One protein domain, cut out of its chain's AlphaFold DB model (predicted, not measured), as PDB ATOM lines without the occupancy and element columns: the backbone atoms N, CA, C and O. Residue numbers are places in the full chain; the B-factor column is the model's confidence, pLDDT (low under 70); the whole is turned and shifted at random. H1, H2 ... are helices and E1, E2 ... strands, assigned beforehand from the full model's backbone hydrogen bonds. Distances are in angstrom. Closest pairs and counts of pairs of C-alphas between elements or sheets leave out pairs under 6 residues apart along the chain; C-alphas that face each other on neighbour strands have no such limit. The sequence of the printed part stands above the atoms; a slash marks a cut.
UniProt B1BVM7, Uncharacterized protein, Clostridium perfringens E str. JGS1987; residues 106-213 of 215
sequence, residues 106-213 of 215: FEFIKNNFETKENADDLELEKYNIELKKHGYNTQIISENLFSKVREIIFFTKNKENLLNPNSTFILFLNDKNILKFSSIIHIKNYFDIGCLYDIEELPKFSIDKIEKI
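This is residues 106 to 213 of the 215 residues of an uncharacterized protein of Clostridium perfringens E str. JGS1987 (UniProt B1BVM7). What is the main picture? One strongly twisted antiparallel sheet of five strands, E1 to E5, has the longest helix, H2, packed along one face and the short helix H1 over the E1 and E2 part of the opposite face. The small helix H3 is not on the sheet and comes near H2. How is it made up? The printed part has 108 residues with three named helices and five named strands, in the order H1 H2 E1 E2 E3 E4 E5 H3; the sheet's order is E1 - E2 - E3 - E4 - E5, and the class is mixed, helices and strands. It is compact, with a radius of gyration of the C-alphas of 12.9 A and spans of 38 by 30 by 25 A.

Where do the helices before the sheet lie? H1 is residues 106 to 112, 10.1 A long, with C-alpha 106 at (108.674, 74.423, 76.833). H2 is residues 122 to 133, 16.6 A long. Where are the strands? E1, residues 137 to 145, spans 22.1 A and bends by 64 degrees at residue 142; E2, residues 148 to 156, spans 24.6 A. E3 is residues 169 to 173, 14.1 A, E4 residues 179 to 184, 16.2 A, and E5 residues 196 to 202, 15.4 A. What comes last? H3 is residues 207 to 211, 6.0 A, with C-alpha 211 at (120.693, 85.800, 82.415).

How are the strands joined? E1 to E5 form a meander, each strand the antiparallel neighbour of the one before and each such pair a hairpin; E1 and E5 are edge strands. Within hydrogen-bond range are N 139 and O 154 at 2.9 A for E1 and E2, N 153 and O 171 at 2.8 A for E2 and E3, N 180 and O 172 at 2.8 A for E3 and E4, and N 200 and O 181 at 2.8 A for E4 and E5. How do H1 and H2 stand to the sheet? H1 is on it at a height over the sheet of 9.4 A, over E1 and only just over E2, with 3 of its C-alphas on E2, and runs slantwise to the strands, at 52 degrees to E1 on the local plane; the closest C-alphas of H1 and E2 are those of Phe 106 and Thr 156, 6.9 A. H2, on the opposite face at a height over the sheet of 8.9 A, is over E2 and E3 and runs along the strands, at 8 degrees to E2 on the local plane; its closest C-alphas with E2 are those of Asn 128 and Ile 153, 7.0 A. What of H3 and the helix backbones? H2 and H3 are close but not clearly touching, the closest C-alphas being those of Leu 131 and Ile 207, 7.4 A. In H1, H2 and H3 every O i to N i+4 pair is within hydrogen-bond range.

How large is it, and is it unbroken? The two C-alphas farthest apart are those of Ser 147 and Asn 161, 38.3 A, and the printed part has no cut. Which links are long, and where is confidence low? The links E2 to E3 and E4 to E5 are long. The mean pLDDT of the printed part is 84.2, with residues 159 to 166, 185 to 188 and 213 under 70.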
ATOM      1  N   PHE A 106     108.079  74.219  78.151       84.00
ATOM      2  CA  PHE A 106     108.674  74.423  76.833       84.00
ATOM      3  C   PHE A 106     108.446  73.245  75.872       84.00
ATOM      4  O   PHE A 106     108.133  73.464  74.703       84.00
ATOM      5  N   GLU A 107     108.568  72.002  76.347       84.94
ATOM      6  CA  GLU A 107     108.261  70.816  75.531       84.94
ATOM      7  C   GLU A 107     106.754  70.699  75.292       84.94
ATOM      8  O   GLU A 107     106.334  70.466  74.162       84.94
ATOM      9  N   PHE A 108     105.940  70.987  76.310       84.44
ATOM     10  CA  PHE A 108     104.488  71.048  76.177       84.44
ATOM     11  C   PHE A 108     104.063  72.035  75.078       84.44
ATOM     12  O   PHE A 108     103.277  71.679  74.201       84.44
ATOM     13  N   ILE A 109     104.626  73.250  75.067       86.06
ATOM     14  CA  ILE A 109     104.423  74.267  74.020       86.06
ATOM     15  C   ILE A 109     104.752  73.687  72.645       86.06
ATOM     16  O   ILE A 109     103.934  73.733  71.731       86.06
ATOM     17  N   LYS A 110     105.948  73.119  72.503       87.50
ATOM     18  CA  LYS A 110     106.437  72.574  71.238       87.50
ATOM     19  C   LYS A 110     105.579  71.418  70.713       87.50
ATOM     20  O   LYS A 110     105.425  71.277  69.505       87.50
ATOM     21  N   ASN A 111     105.033  70.599  71.607       88.19
ATOM     22  CA  ASN A 111     104.261  69.411  71.249       88.19
ATOM     23  C   ASN A 111     102.779  69.708  70.983       88.19
ATOM     24  O   ASN A 111     102.133  68.942  70.268       88.19
ATOM     25  N   ASN A 112     102.233  70.791  71.547       87.19
ATOM     26  CA  ASN A 112     100.792  71.066  71.525       87.19
ATOM     27  C   ASN A 112     100.390  72.306  70.711       87.19
ATOM     28  O   ASN A 112      99.197  72.508  70.484       87.19
ATOM     29  N   PHE A 113     101.343  73.120  70.256       88.75
ATOM     30  CA  PHE A 113     101.077  74.326  69.470       88.75
ATOM     31  C   PHE A 113     101.812  74.292  68.131       88.75
ATOM     32  O   PHE A 113     102.845  73.641  67.983       88.75
ATOM     33  N   GLU A 114     101.291  75.027  67.147       91.06
ATOM     34  CA  GLU A 114     102.019  75.276  65.904       91.06
ATOM     35  C   GLU A 114     103.155  76.261  66.192       91.06
ATOM     36  O   GLU A 114     102.930  77.454  66.416       91.06
ATOM     37  N   THR A 115     104.380  75.740  66.233       92.56
ATOM     38  CA  THR A 115     105.573  76.537  66.491       92.56
ATOM     39  C   THR A 115     106.389  76.770  65.229       92.56
ATOM     40  O   THR A 115     106.343  76.012  64.257       92.56
ATOM     41  N   LYS A 116     107.197  77.828  65.260       94.94
ATOM     42  CA  LYS A 116     108.222  78.098  64.256       94.94
ATOM     43  C   LYS A 116     109.535  78.536  64.888       94.94
ATOM     44  O   LYS A 116     109.594  78.982  66.031       94.94
ATOM     45  N   GLU A 117     110.599  78.416  64.104       93.94
ATOM     46  CA  GLU A 117     111.965  78.706  64.547       93.94
ATOM     47  C   GLU A 117     112.351  80.186  64.445       93.94
ATOM     48  O   GLU A 117     113.243  80.621  65.178       93.94
ATOM     49  N   ASN A 118     111.700  80.941  63.554       95.50
ATOM     50  CA  ASN A 118     112.045  82.326  63.220       95.50
ATOM     51  C   ASN A 118     110.795  83.218  63.277       95.50
ATOM     52  O   ASN A 118     109.709  82.763  62.912       95.50
ATOM     53  N   ALA A 119     110.954  84.467  63.713       94.88
ATOM     54  CA  ALA A 119     109.882  85.460  63.727       94.88
ATOM     55  C   ALA A 119     109.735  86.122  62.350       94.88
ATOM     56  O   ALA A 119     110.716  86.287  61.619       94.88
ATOM     57  N   ASP A 120     108.514  86.530  62.019       94.12
ATOM     58  CA  ASP A 120     108.235  87.341  60.833       94.12
ATOM     59  C   ASP A 120     108.626  88.807  61.086       94.12
ATOM     60  O   ASP A 120     109.095  89.500  60.178       94.12
ATOM     61  N   ASP A 121     108.479  89.283  62.328       93.69
ATOM     62  CA  ASP A 121     108.962  90.595  62.746       93.69
ATOM     63  C   ASP A 121     110.500  90.635  62.866       93.69
ATOM     64  O   ASP A 121     111.125  89.898  63.632       93.69
ATOM     65  N   LEU A 122     111.125  91.559  62.127       93.88
ATOM     66  CA  LEU A 122     112.585  91.705  62.055       93.88
ATOM     67  C   LEU A 122     113.239  92.119  63.379       93.88
ATOM     68  O   LEU A 122     114.429  91.865  63.579       93.88
ATOM     69  N   GLU A 123     112.530  92.847  64.237       93.06
ATOM     70  CA  GLU A 123     113.053  93.264  65.534       93.06
ATOM     71  C   GLU A 123     112.974  92.110  66.533       93.06
ATOM     72  O   GLU A 123     113.969  91.808  67.195       93.06
ATOM     73  N   LEU A 124     111.843  91.402  66.565       94.62
ATOM     74  CA  LEU A 124     111.672  90.202  67.377       94.62
ATOM     75  C   LEU A 124     112.670  89.103  66.975       94.62
ATOM     76  O   LEU A 124     113.298  88.495  67.845       94.62
ATOM     77  N   GLU A 125     112.914  88.913  65.676       96.44
ATOM     78  CA  GLU A 125     113.881  87.925  65.187       96.44
ATOM     79  C   GLU A 125     115.321  88.246  65.613       96.44
ATOM     80  O   GLU A 125     116.093  87.346  65.944       96.44
ATOM     81  N   LYS A 126     115.699  89.530  65.708       95.69
ATOM     82  CA  LYS A 126     117.014  89.907  66.265       95.69
ATOM     83  C   LYS A 126     117.167  89.435  67.710       95.69
ATOM     84  O   LYS A 126     118.252  88.989  68.082       95.69
ATOM     85  N   TYR A 127     116.107  89.522  68.512       95.06
ATOM     86  CA  TYR A 127     116.117  89.039  69.895       95.06
ATOM     87  C   TYR A 127     116.179  87.508  69.957       95.06
ATOM     88  O   TYR A 127     116.966  86.966  70.734       95.06
ATOM     89  N   ASN A 128     115.432  86.819  69.091       96.25
ATOM     90  CA  ASN A 128     115.465  85.361  68.953       96.25
ATOM     91  C   ASN A 128     116.877  84.844  68.617       96.25
ATOM     92  O   ASN A 128     117.408  83.969  69.301       96.25
ATOM     93  N   ILE A 129     117.532  85.440  67.615       96.50
ATOM     94  CA  ILE A 129     118.909  85.106  67.227       96.50
ATOM     95  C   ILE A 129     119.874  85.301  68.401       96.50
ATOM     96  O   ILE A 129     120.747  84.464  68.642       96.50
ATOM     97  N   GLU A 130     119.740  86.404  69.137       95.88
ATOM     98  CA  GLU A 130     120.626  86.706  70.257       95.88
ATOM     99  C   GLU A 130     120.444  85.730  71.429       95.88
ATOM    100  O   GLU A 130     121.438  85.302  72.019       95.88
ATOM    101  N   LEU A 131     119.208  85.305  71.717       94.38
ATOM    102  CA  LEU A 131     118.922  84.219  72.661       94.38
ATOM    103  C   LEU A 131     119.592  82.909  72.224       94.38
ATOM    104  O   LEU A 131     120.350  82.320  72.998       94.38
ATOM    105  N   LYS A 132     119.390  82.477  70.973       94.81
ATOM    106  CA  LYS A 132     119.983  81.229  70.455       94.81
ATOM    107  C   LYS A 132     121.514  81.233  70.559       94.81
ATOM    108  O   LYS A 132     122.100  80.250  71.010       94.81
ATOM    109  N   LYS A 133     122.178  82.353  70.237       95.06
ATOM    110  CA  LYS A 133     123.645  82.503  70.393       95.06
ATOM    111  C   LYS A 133     124.136  82.271  71.823       95.06
ATOM    112  O   LYS A 133     125.268  81.834  72.007       95.06
ATOM    113  N   HIS A 134     123.303  82.558  72.821       92.19
ATOM    114  CA  HIS A 134     123.627  82.388  74.237       92.19
ATOM    115  C   HIS A 134     123.133  81.051  74.808       92.19
ATOM    116  O   HIS A 134     123.107  80.872  76.028       92.19
ATOM    117  N   GLY A 135     122.776  80.095  73.944       89.94
ATOM    118  CA  GLY A 135     122.424  78.728  74.329       89.94
ATOM    119  C   GLY A 135     121.011  78.577  74.885       89.94
ATOM    120  O   GLY A 135     120.746  77.609  75.594       89.94
ATOM    121  N   TYR A 136     120.121  79.530  74.606       91.44
ATOM    122  CA  TYR A 136     118.699  79.367  74.890       91.44
ATOM    123  C   TYR A 136     118.041  78.533  73.795       91.44
ATOM    124  O   TYR A 136     118.262  78.767  72.604       91.44
ATOM    125  N   ASN A 137     117.184  77.608  74.210       91.50
ATOM    126  CA  ASN A 137     116.213  76.998  73.317       91.50
ATOM    127  C   ASN A 137     115.057  77.979  73.155       91.50
ATOM    128  O   ASN A 137     114.562  78.508  74.152       91.50
ATOM    129  N   THR A 138     114.630  78.219  71.919       94.75
ATOM    130  CA  THR A 138     113.515  79.119  71.624       94.75
ATOM    131  C   THR A 138     112.500  78.439  70.710       94.75
ATOM    132  O   THR A 138     112.853  77.556  69.931       94.75
ATOM    133  N   GLN A 139     111.234  78.816  70.845       94.31
ATOM    134  CA  GLN A 139     110.135  78.461  69.948       94.31
ATOM    135  C   GLN A 139     109.234  79.681  69.806       94.31
ATOM    136  O   GLN A 139     109.030  80.410  70.776       94.31
ATOM    137  N   ILE A 140     108.697  79.914  68.613       94.62
ATOM    138  CA  ILE A 140     107.798  81.039  68.361       94.62
ATOM    139  C   ILE A 140     106.398  80.523  68.095       94.62
ATOM    140  O   ILE A 140     106.221  79.619  67.286       94.62
ATOM    141  N   ILE A 141     105.415  81.136  68.749       92.44
ATOM    142  CA  ILE A 141     103.989  80.903  68.504       92.44
ATOM    143  C   ILE A 141     103.351  82.222  68.080       92.44
ATOM    144  O   ILE A 141     103.698  83.286  68.600       92.44
ATOM    145  N   SER A 142     102.402  82.144  67.154       90.81
ATOM    146  CA  SER A 142     101.485  83.238  66.842       90.81
ATOM    147  C   SER A 142     100.167  83.026  67.585       90.81
ATOM    148  O   SER A 142      99.428  82.106  67.259       90.81
ATOM    149  N   GLU A 143      99.862  83.869  68.572       87.38
ATOM    150  CA  GLU A 143      98.681  83.694  69.428       87.38
ATOM    151  C   GLU A 143      97.936  85.012  69.658       87.38
ATOM    152  O   GLU A 143      98.508  86.104  69.572       87.38
ATOM    153  N   ASN A 144      96.638  84.923  69.955       83.00
ATOM    154  CA  ASN A 144      95.816  86.083  70.277       83.00
ATOM    155  C   ASN A 144      96.133  86.625  71.680       83.00
ATOM    156  O   ASN A 144      95.600  86.172  72.689       83.00
ATOM    157  N   LEU A 145      96.932  87.687  71.733       74.62
ATOM    158  CA  LEU A 145      97.274  88.435  72.939       74.62
ATOM    159  C   LEU A 145      96.714  89.857  72.867       74.62
ATOM    160  O   LEU A 145      97.026  90.625  71.953       74.62
ATOM    161  N   PHE A 146      95.945  90.261  73.882       79.00
ATOM    162  CA  PHE A 146      95.325  91.594  73.947       79.00
ATOM    163  C   PHE A 146      94.444  91.899  72.721       79.00
ATOM    164  O   PHE A 146      94.501  92.991  72.157       79.00
ATOM    165  N   SER A 147      93.627  90.927  72.301       80.19
ATOM    166  CA  SER A 147      92.750  91.026  71.118       80.19
ATOM    167  C   SER A 147      93.485  91.203  69.779       80.19
ATOM    168  O   SER A 147      92.889  91.676  68.812       80.19
ATOM    169  N   LYS A 148      94.775  90.851  69.706       81.94
ATOM    170  CA  LYS A 148      95.576  90.870  68.474       81.94
ATOM    171  C   LYS A 148      96.430  89.617  68.373       81.94
ATOM    172  O   LYS A 148      96.991  89.185  69.375       81.94
ATOM    173  N   VAL A 149      96.590  89.090  67.164       84.38
ATOM    174  CA  VAL A 149      97.577  88.039  66.901       84.38
ATOM    175  C   VAL A 149      98.970  88.641  67.052       84.38
ATOM    176  O   VAL A 149      99.272  89.672  66.446       84.38
ATOM    177  N   ARG A 150      99.805  88.020  67.882       89.00
ATOM    178  CA  ARG A 150     101.196  88.417  68.109       89.00
ATOM    179  C   ARG A 150     102.102  87.212  68.027       89.00
ATOM    180  O   ARG A 150     101.739  86.134  68.485       89.00
ATOM    181  N   GLU A 151     103.299  87.439  67.515       93.19
ATOM    182  CA  GLU A 151     104.394  86.497  67.674       93.19
ATOM    183  C   GLU A 151     104.992  86.617  69.074       93.19
ATOM    184  O   GLU A 151     105.242  87.717  69.578       93.19
ATOM    185  N   ILE A 152     105.211  85.466  69.696       92.94
ATOM    186  CA  ILE A 152     105.736  85.336  71.048       92.94
ATOM    187  C   ILE A 152     106.901  84.362  70.978       92.94
ATOM    188  O   ILE A 152     106.725  83.227  70.542       92.94
ATOM    189  N   ILE A 153     108.074  84.788  71.436       94.25
ATOM    190  CA  ILE A 153     109.209  83.895  71.650       94.25
ATOM    191  C   ILE A 153     109.034  83.262  73.023       94.25
ATOM    192  O   ILE A 153     109.183  83.942  74.037       94.25
ATOM    193  N   PHE A 154     108.775  81.964  73.063       92.56
ATOM    194  CA  PHE A 154     108.978  81.142  74.246       92.56
ATOM    195  C   PHE A 154     110.436  80.721  74.293       92.56
ATOM    196  O   PHE A 154     111.015  80.358  73.268       92.56
ATOM    197  N   PHE A 155     111.045  80.765  75.470       91.12
ATOM    198  CA  PHE A 155     112.430  80.351  75.610       91.12
ATOM    199  C   PHE A 155     112.754  79.795  76.990       91.12
ATOM    200  O   PHE A 155     112.160  80.160  78.006       91.12
ATOM    201  N   THR A 156     113.734  78.899  77.005       87.69
ATOM    202  CA  THR A 156     114.259  78.263  78.210       87.69
ATOM    203  C   THR A 156     115.746  77.961  78.038       87.69
ATOM    204  O   THR A 156     116.280  77.971  76.925       87.69
ATOM    205  N   LYS A 157     116.437  77.705  79.145       84.88
ATOM    206  CA  LYS A 157     117.847  77.323  79.151       84.88
ATOM    207  C   LYS A 157     118.111  76.399  80.321       84.88
ATOM    208  O   LYS A 157     117.933  76.786  81.473       84.88
ATOM    209  N   ASN A 158     118.612  75.210  80.006       73.81
ATOM    210  CA  ASN A 158     119.089  74.283  81.019       73.81
ATOM    211  C   ASN A 158     120.367  74.860  81.630       73.81
ATOM    212  O   ASN A 158     121.394  74.971  80.958       73.81
ATOM    213  N   LYS A 159     120.311  75.223  82.908       69.06
ATOM    214  CA  LYS A 159     121.495  75.528  83.710       69.06
ATOM    215  C   LYS A 159     121.511  74.626  84.931       69.06
ATOM    216  O   LYS A 159     120.516  74.506  85.646       69.06
ATOM    217  N   GLU A 160     122.670  74.032  85.178       58.78
ATOM    218  CA  GLU A 160     122.942  73.350  86.437       58.78
ATOM    219  C   GLU A 160     122.777  74.350  87.594       58.78
ATOM    220  O   GLU A 160     123.249  75.485  87.512       58.78
ATOM    221  N   ASN A 161     122.120  73.920  88.674       57.78
ATOM    222  CA  ASN A 161     121.859  74.682  89.907       57.78
ATOM    223  C   ASN A 161     120.729  75.726  89.893       57.78
ATOM    224  O   ASN A 161     120.554  76.386  90.919       57.78
ATOM    225  N   LEU A 162     119.934  75.838  88.820       64.94
ATOM    226  CA  LEU A 162     118.717  76.661  88.866       64.94
ATOM    227  C   LEU A 162     117.757  76.175  89.947       64.94
ATOM    228  O   LEU A 162     117.585  74.971  90.151       64.94
ATOM    229  N   LEU A 163     117.065  77.121  90.586       64.94
ATOM    230  CA  LEU A 163     115.936  76.802  91.461       64.94
ATOM    231  C   LEU A 163     114.774  76.148  90.710       64.94
ATOM    232  O   LEU A 163     113.949  75.481  91.315       64.94
ATOM    233  N   ASN A 164     114.694  76.315  89.395       66.31
ATOM    234  CA  ASN A 164     113.793  75.529  88.572       66.31
ATOM    235  C   ASN A 164     114.434  75.318  87.191       66.31
ATOM    236  O   ASN A 164     114.423  76.251  86.376       66.31
ATOM    237  N   PRO A 165     115.012  74.126  86.924       55.44
ATOM    238  CA  PRO A 165     115.765  73.850  85.698       55.44
ATOM    239  C   PRO A 165     114.919  73.943  84.418       55.44
ATOM    240  O   PRO A 165     115.490  73.984  83.334       55.44
ATOM    241  N   ASN A 166     113.590  74.058  84.544       60.50
ATOM    242  CA  ASN A 166     112.625  74.086  83.445       60.50
ATOM    243  C   ASN A 166     111.802  75.378  83.382       60.50
ATOM    244  O   ASN A 166     110.703  75.413  82.823       60.50
ATOM    245  N   SER A 167     112.330  76.466  83.946       74.19
ATOM    246  CA  SER A 167     111.687  77.774  83.833       74.19
ATOM    247  C   SER A 167     111.560  78.171  82.362       74.19
ATOM    248  O   SER A 167     112.551  78.233  81.629       74.19
ATOM    249  N   THR A 168     110.327  78.431  81.934       82.69
ATOM    250  CA  THR A 168     110.019  78.920  80.590       82.69
ATOM    251  C   THR A 168     109.549  80.360  80.694       82.69
ATOM    252  O   THR A 168     108.703  80.699  81.526       82.69
ATOM    253  N   PHE A 169     110.113  81.205  79.844       87.62
ATOM    254  CA  PHE A 169     109.801  82.622  79.779       87.62
ATOM    255  C   PHE A 169     109.308  82.993  78.392       87.62
ATOM    256  O   PHE A 169     109.479  82.233  77.434       87.62
ATOM    257  N   ILE A 170     108.733  84.189  78.291       90.38
ATOM    258  CA  ILE A 170     108.299  84.746  77.019       90.38
ATOM    259  C   ILE A 170     108.876  86.125  76.733       90.38
ATOM    260  O   ILE A 170     109.117  86.921  77.643       90.38
ATOM    261  N   LEU A 171     109.015  86.420  75.443       92.94
ATOM    262  CA  LEU A 171     109.249  87.752  74.898       92.94
ATOM    263  C   LEU A 171     108.268  88.040  73.763       92.94
ATOM    264  O   LEU A 171     108.065  87.200  72.891       92.94
ATOM    265  N   PHE A 172     107.690  89.239  73.739       92.25
ATOM    266  CA  PHE A 172     106.823  89.688  72.642       92.25
ATOM    267  C   PHE A 172     106.840  91.212  72.502       92.25
ATOM    268  O   PHE A 172     107.132  91.927  73.459       92.25
ATOM    269  N   LEU A 173     106.497  91.732  71.324       91.25
ATOM    270  CA  LEU A 173     106.337  93.172  71.100       91.25
ATOM    271  C   LEU A 173     104.878  93.594  71.329       91.25
ATOM    272  O   LEU A 173     103.935  92.967  70.831       91.25
ATOM    273  N   ASN A 174     104.674  94.675  72.088       87.38
ATOM    274  CA  ASN A 174     103.354  95.294  72.216       87.38
ATOM    275  C   ASN A 174     103.024  96.197  71.004       87.38
ATOM    276  O   ASN A 174     103.816  96.355  70.086       87.38
ATOM    277  N   ASP A 175     101.853  96.840  71.017       84.25
ATOM    278  CA  ASP A 175     101.394  97.732  69.930       84.25
ATOM    279  C   ASP A 175     102.252  98.973  69.676       84.25
ATOM    280  O   ASP A 175     102.085  99.647  68.664       84.25
ATOM    281  N   LYS A 176     103.123  99.316  70.621       87.56
ATOM    282  CA  LYS A 176     104.044 100.446  70.524       87.56
ATOM    283  C   LYS A 176     105.460  99.976  70.173       87.56
ATOM    284  O   LYS A 176     106.395 100.746  70.363       87.56
ATOM    285  N   ASN A 177     105.615  98.724  69.726       85.88
ATOM    286  CA  ASN A 177     106.895  98.042  69.518       85.88
ATOM    287  C   ASN A 177     107.793  98.059  70.764       85.88
ATOM    288  O   ASN A 177     109.014  98.098  70.676       85.88
ATOM    289  N   ILE A 178     107.187  98.046  71.952       89.44
ATOM    290  CA  ILE A 178     107.922  97.912  73.209       89.44
ATOM    291  C   ILE A 178     108.012  96.426  73.526       89.44
ATOM    292  O   ILE A 178     106.986  95.742  73.614       89.44
ATOM    293  N   LEU A 179     109.239  95.950  73.726       90.81
ATOM    294  CA  LEU A 179     109.509  94.578  74.121       90.81
ATOM    295  C   LEU A 179     108.967  94.316  75.526       90.81
ATOM    296  O   LEU A 179     109.245  95.047  76.478       90.81
ATOM    297  N   LYS A 180     108.181  93.256  75.636       91.00
ATOM    298  CA  LYS A 180     107.610  92.738  76.868       91.00
ATOM    299  C   LYS A 180     108.262  91.418  77.204       91.00
ATOM    300  O   LYS A 180     108.495  90.607  76.313       91.00
ATOM    301  N   PHE A 181     108.517  91.221  78.485       89.31
ATOM    302  CA  PHE A 181     109.095  90.011  79.044       89.31
ATOM    303  C   PHE A 181     108.227  89.525  80.196       89.31
ATOM    304  O   PHE A 181     107.685  90.341  80.935       89.31
ATOM    305  N   SER A 182     108.060  88.215  80.340       86.75
ATOM    306  CA  SER A 182     107.253  87.646  81.419       86.75
ATOM    307  C   SER A 182     107.646  86.197  81.684       86.75
ATOM    308  O   SER A 182     108.125  85.494  80.790       86.75
ATOM    309  N   SER A 183     107.433  85.753  82.919       81.00
ATOM    310  CA  SER A 183     107.445  84.331  83.263       81.00
ATOM    311  C   SER A 183     106.051  83.730  83.089       81.00
ATOM    312  O   SER A 183     105.049  84.448  83.104       81.00
ATOM    313  N   ILE A 184     105.980  82.412  82.931       75.81
ATOM    314  CA  ILE A 184     104.713  81.724  82.693       75.81
ATOM    315  C   ILE A 184     104.318  80.929  83.929       75.81
ATOM    316  O   ILE A 184     105.129  80.180  84.480       75.81
ATOM    317  N   ILE A 185     103.065  81.079  84.367       64.69
ATOM    318  CA  ILE A 185     102.573  80.365  85.549       64.69
ATOM    319  C   ILE A 185     102.123  78.959  85.191       64.69
ATOM    320  O   ILE A 185     102.402  78.022  85.938       64.69
ATOM    321  N   HIS A 186     101.400  78.831  84.086       65.75
ATOM    322  CA  HIS A 186     100.786  77.591  83.648       65.75
ATOM    323  C   HIS A 186     100.271  77.770  82.216       65.75
ATOM    324  O   HIS A 186      99.682  78.807  81.908       65.75
ATOM    325  N   ILE A 187     100.436  76.768  81.354       65.25
ATOM    326  CA  ILE A 187      99.900  76.762  79.983       65.25
ATOM    327  C   ILE A 187      99.054  75.498  79.840       65.25
ATOM    328  O   ILE A 187      99.521  74.410  80.158       65.25
ATOM    329  N   LYS A 188      97.786  75.643  79.442       63.97
ATOM    330  CA  LYS A 188      96.923  74.513  79.039       63.97
ATOM    331  C   LYS A 188      96.996  74.373  77.516       63.97
ATOM    332  O   LYS A 188      97.828  75.001  76.881       63.97
ATOM    333  N   ASN A 189      96.067  73.665  76.881       70.44
ATOM    334  CA  ASN A 189      95.934  73.647  75.411       70.44
ATOM    335  C   ASN A 189      95.477  75.005  74.816       70.44
ATOM    336  O   ASN A 189      94.919  75.059  73.726       70.44
ATOM    337  N   TYR A 190      95.628  76.089  75.575       73.88
ATOM    338  CA  TYR A 190      95.315  77.462  75.228       73.88
ATOM    339  C   TYR A 190      96.256  78.382  76.011       73.88
ATOM    340  O   TYR A 190      96.613  78.081  77.157       73.88
ATOM    341  N   PHE A 191      96.634  79.498  75.396       74.62
ATOM    342  CA  PHE A 191      97.476  80.518  75.999       74.62
ATOM    343  C   PHE A 191      96.757  81.870  75.989       74.62
ATOM    344  O   PHE A 191      96.284  82.328  74.949       74.62
ATOM    345  N   ASP A 192      96.709  82.525  77.150       76.44
ATOM    346  CA  ASP A 192      96.178  83.877  77.307       76.44
ATOM    347  C   ASP A 192      97.024  84.733  78.256       76.44
ATOM    348  O   ASP A 192      98.049  84.318  78.795       76.44
ATOM    349  N   ILE A 193      96.591  85.978  78.456       72.56
ATOM    350  CA  ILE A 193      97.270  86.931  79.334       72.56
ATOM    351  C   ILE A 193      97.297  86.499  80.808       72.56
ATOM    352  O   ILE A 193      98.210  86.884  81.529       72.56
ATOM    353  N   GLY A 194      96.325  85.712  81.267       71.50
ATOM    354  CA  GLY A 194      96.281  85.172  82.625       71.50
ATOM    355  C   GLY A 194      97.364  84.123  82.878       71.50
ATOM    356  O   GLY A 194      97.742  83.907  84.027       71.50
ATOM    357  N   CYS A 195      97.921  83.524  81.821       75.88
ATOM    358  CA  CYS A 195      99.110  82.676  81.916       75.88
ATOM    359  C   CYS A 195     100.380  83.473  82.266       75.88
ATOM    360  O   CYS A 195     101.361  82.878  82.723       75.88
ATOM    361  N   LEU A 196     100.379  84.792  82.037       81.31
ATOM    362  CA  LEU A 196     101.541  85.657  82.209       81.31
ATOM    363  C   LEU A 196     101.670  86.163  83.634       81.31
ATOM    364  O   LEU A 196     100.725  86.683  84.225       81.31
ATOM    365  N   TYR A 197     102.890  86.080  84.148       77.56
ATOM    366  CA  TYR A 197     103.251  86.587  85.458       77.56
ATOM    367  C   TYR A 197     104.413  87.554  85.377       77.56
ATOM    368  O   TYR A 197     105.409  87.307  84.686       77.56
ATOM    369  N   ASP A 198     104.254  88.665  86.092       75.62
ATOM    370  CA  ASP A 198     105.211  89.761  86.142       75.62
ATOM    371  C   ASP A 198     105.644  90.258  84.760       75.62
ATOM    372  O   ASP A 198     106.813  90.207  84.389       75.62
ATOM    373  N   ILE A 199     104.681  90.747  83.976       85.69
ATOM    374  CA  ILE A 199     104.982  91.354  82.676       85.69
ATOM    375  C   ILE A 199     105.804  92.637  82.883       85.69
ATOM    376  O   ILE A 199     105.281  93.643  83.365       85.69
ATOM    377  N   GLU A 200     107.060  92.630  82.441       84.88
ATOM    378  CA  GLU A 200     107.965  93.783  82.445       84.88
ATOM    379  C   GLU A 200     108.083  94.392  81.039       84.88
ATOM    380  O   GLU A 200     108.021  93.701  80.018       84.88
ATOM    381  N   GLU A 201     108.271  95.711  80.972       87.75
ATOM    382  CA  GLU A 201     108.790  96.372  79.773       87.75
ATOM    383  C   GLU A 201     110.311  96.303  79.764       87.75
ATOM    384  O   GLU A 201     110.968  96.706  80.720       87.75
ATOM    385  N   LEU A 202     110.878  95.870  78.642       83.19
ATOM    386  CA  LEU A 202     112.303  95.953  78.370       83.19
ATOM    387  C   LEU A 202     112.528  97.057  77.328       83.19
ATOM    388  O   LEU A 202     112.470  96.783  76.133       83.19
ATOM    389  N   PRO A 203     112.850  98.304  77.739       77.56
ATOM    390  CA  PRO A 203     113.102  99.400  76.798       77.56
ATOM    391  C   PRO A 203     114.256  99.102  75.835       77.56
ATOM    392  O   PRO A 203     114.355  99.686  74.762       77.56
ATOM    393  N   LYS A 204     115.164  98.217  76.257       81.56
ATOM    394  CA  LYS A 204     116.246  97.680  75.446       81.56
ATOM    395  C   LYS A 204     116.509  96.237  75.857       81.56
ATOM    396  O   LYS A 204     116.700  95.963  77.046       81.56
ATOM    397  N   PHE A 205     116.571  95.350  74.872       86.81
ATOM    398  CA  PHE A 205     116.987  93.968  75.075       86.81
ATOM    399  C   PHE A 205     118.439  93.895  75.572       86.81
ATOM    400  O   PHE A 205     119.320  94.604  75.079       86.81
ATOM    401  N   SER A 206     118.690  93.050  76.570       87.31
ATOM    402  CA  SER A 206     120.017  92.826  77.144       87.31
ATOM    403  C   SER A 206     120.095  91.403  77.673       87.31
ATOM    404  O   SER A 206     119.343  91.044  78.579       87.31
ATOM    405  N   ILE A 207     121.026  90.613  77.133       88.38
ATOM    406  CA  ILE A 207     121.191  89.227  77.566       88.38
ATOM    407  C   ILE A 207     121.612  89.145  79.030       88.38
ATOM    408  O   ILE A 207     121.090  88.313  79.753       88.38
ATOM    409  N   ASP A 208     122.444  90.077  79.507       84.12
ATOM    410  CA  ASP A 208     122.862  90.132  80.912       84.12
ATOM    411  C   ASP A 208     121.677  90.320  81.866       84.12
ATOM    412  O   ASP A 208     121.705  89.840  83.000       84.12
ATOM    413  N   LYS A 209     120.632  91.038  81.430       81.81
ATOM    414  CA  LYS A 209     119.396  91.167  82.209       81.81
ATOM    415  C   LYS A 209     118.617  89.858  82.226       81.81
ATOM    416  O   LYS A 209     118.198  89.452  83.301       81.81
ATOM    417  N   ILE A 210     118.468  89.201  81.076       84.06
ATOM    418  CA  ILE A 210     117.790  87.902  80.972       84.06
ATOM    419  C   ILE A 210     118.528  86.840  81.801       84.06
ATOM    420  O   ILE A 210     117.918  86.145  82.601       84.06
ATOM    421  N   GLU A 211     119.854  86.766  81.698       80.25
ATOM    422  CA  GLU A 211     120.693  85.800  82.415       80.25
ATOM    423  C   GLU A 211     120.567  85.909  83.941       80.25
ATOM    424  O   GLU A 211     120.598  84.885  84.621       80.25
ATOM    425  N   LYS A 212     120.387  87.124  84.477       76.69
ATOM    426  CA  LYS A 212     120.167  87.370  85.915       76.69
ATOM    427  C   LYS A 212     118.827  86.855  86.436       76.69
ATOM    428  O   LYS A 212     118.655  86.797  87.646       76.69
ATOM    429  N   ILE A 213     117.888  86.534  85.554       69.75
ATOM    430  CA  ILE A 213     116.551  86.041  85.915       69.75
ATOM    431  C   ILE A 213     116.565  84.508  86.050       69.75
ATOM    432  O   ILE A 213     115.762  83.937  86.781       69.75
TER     433      ILE A 213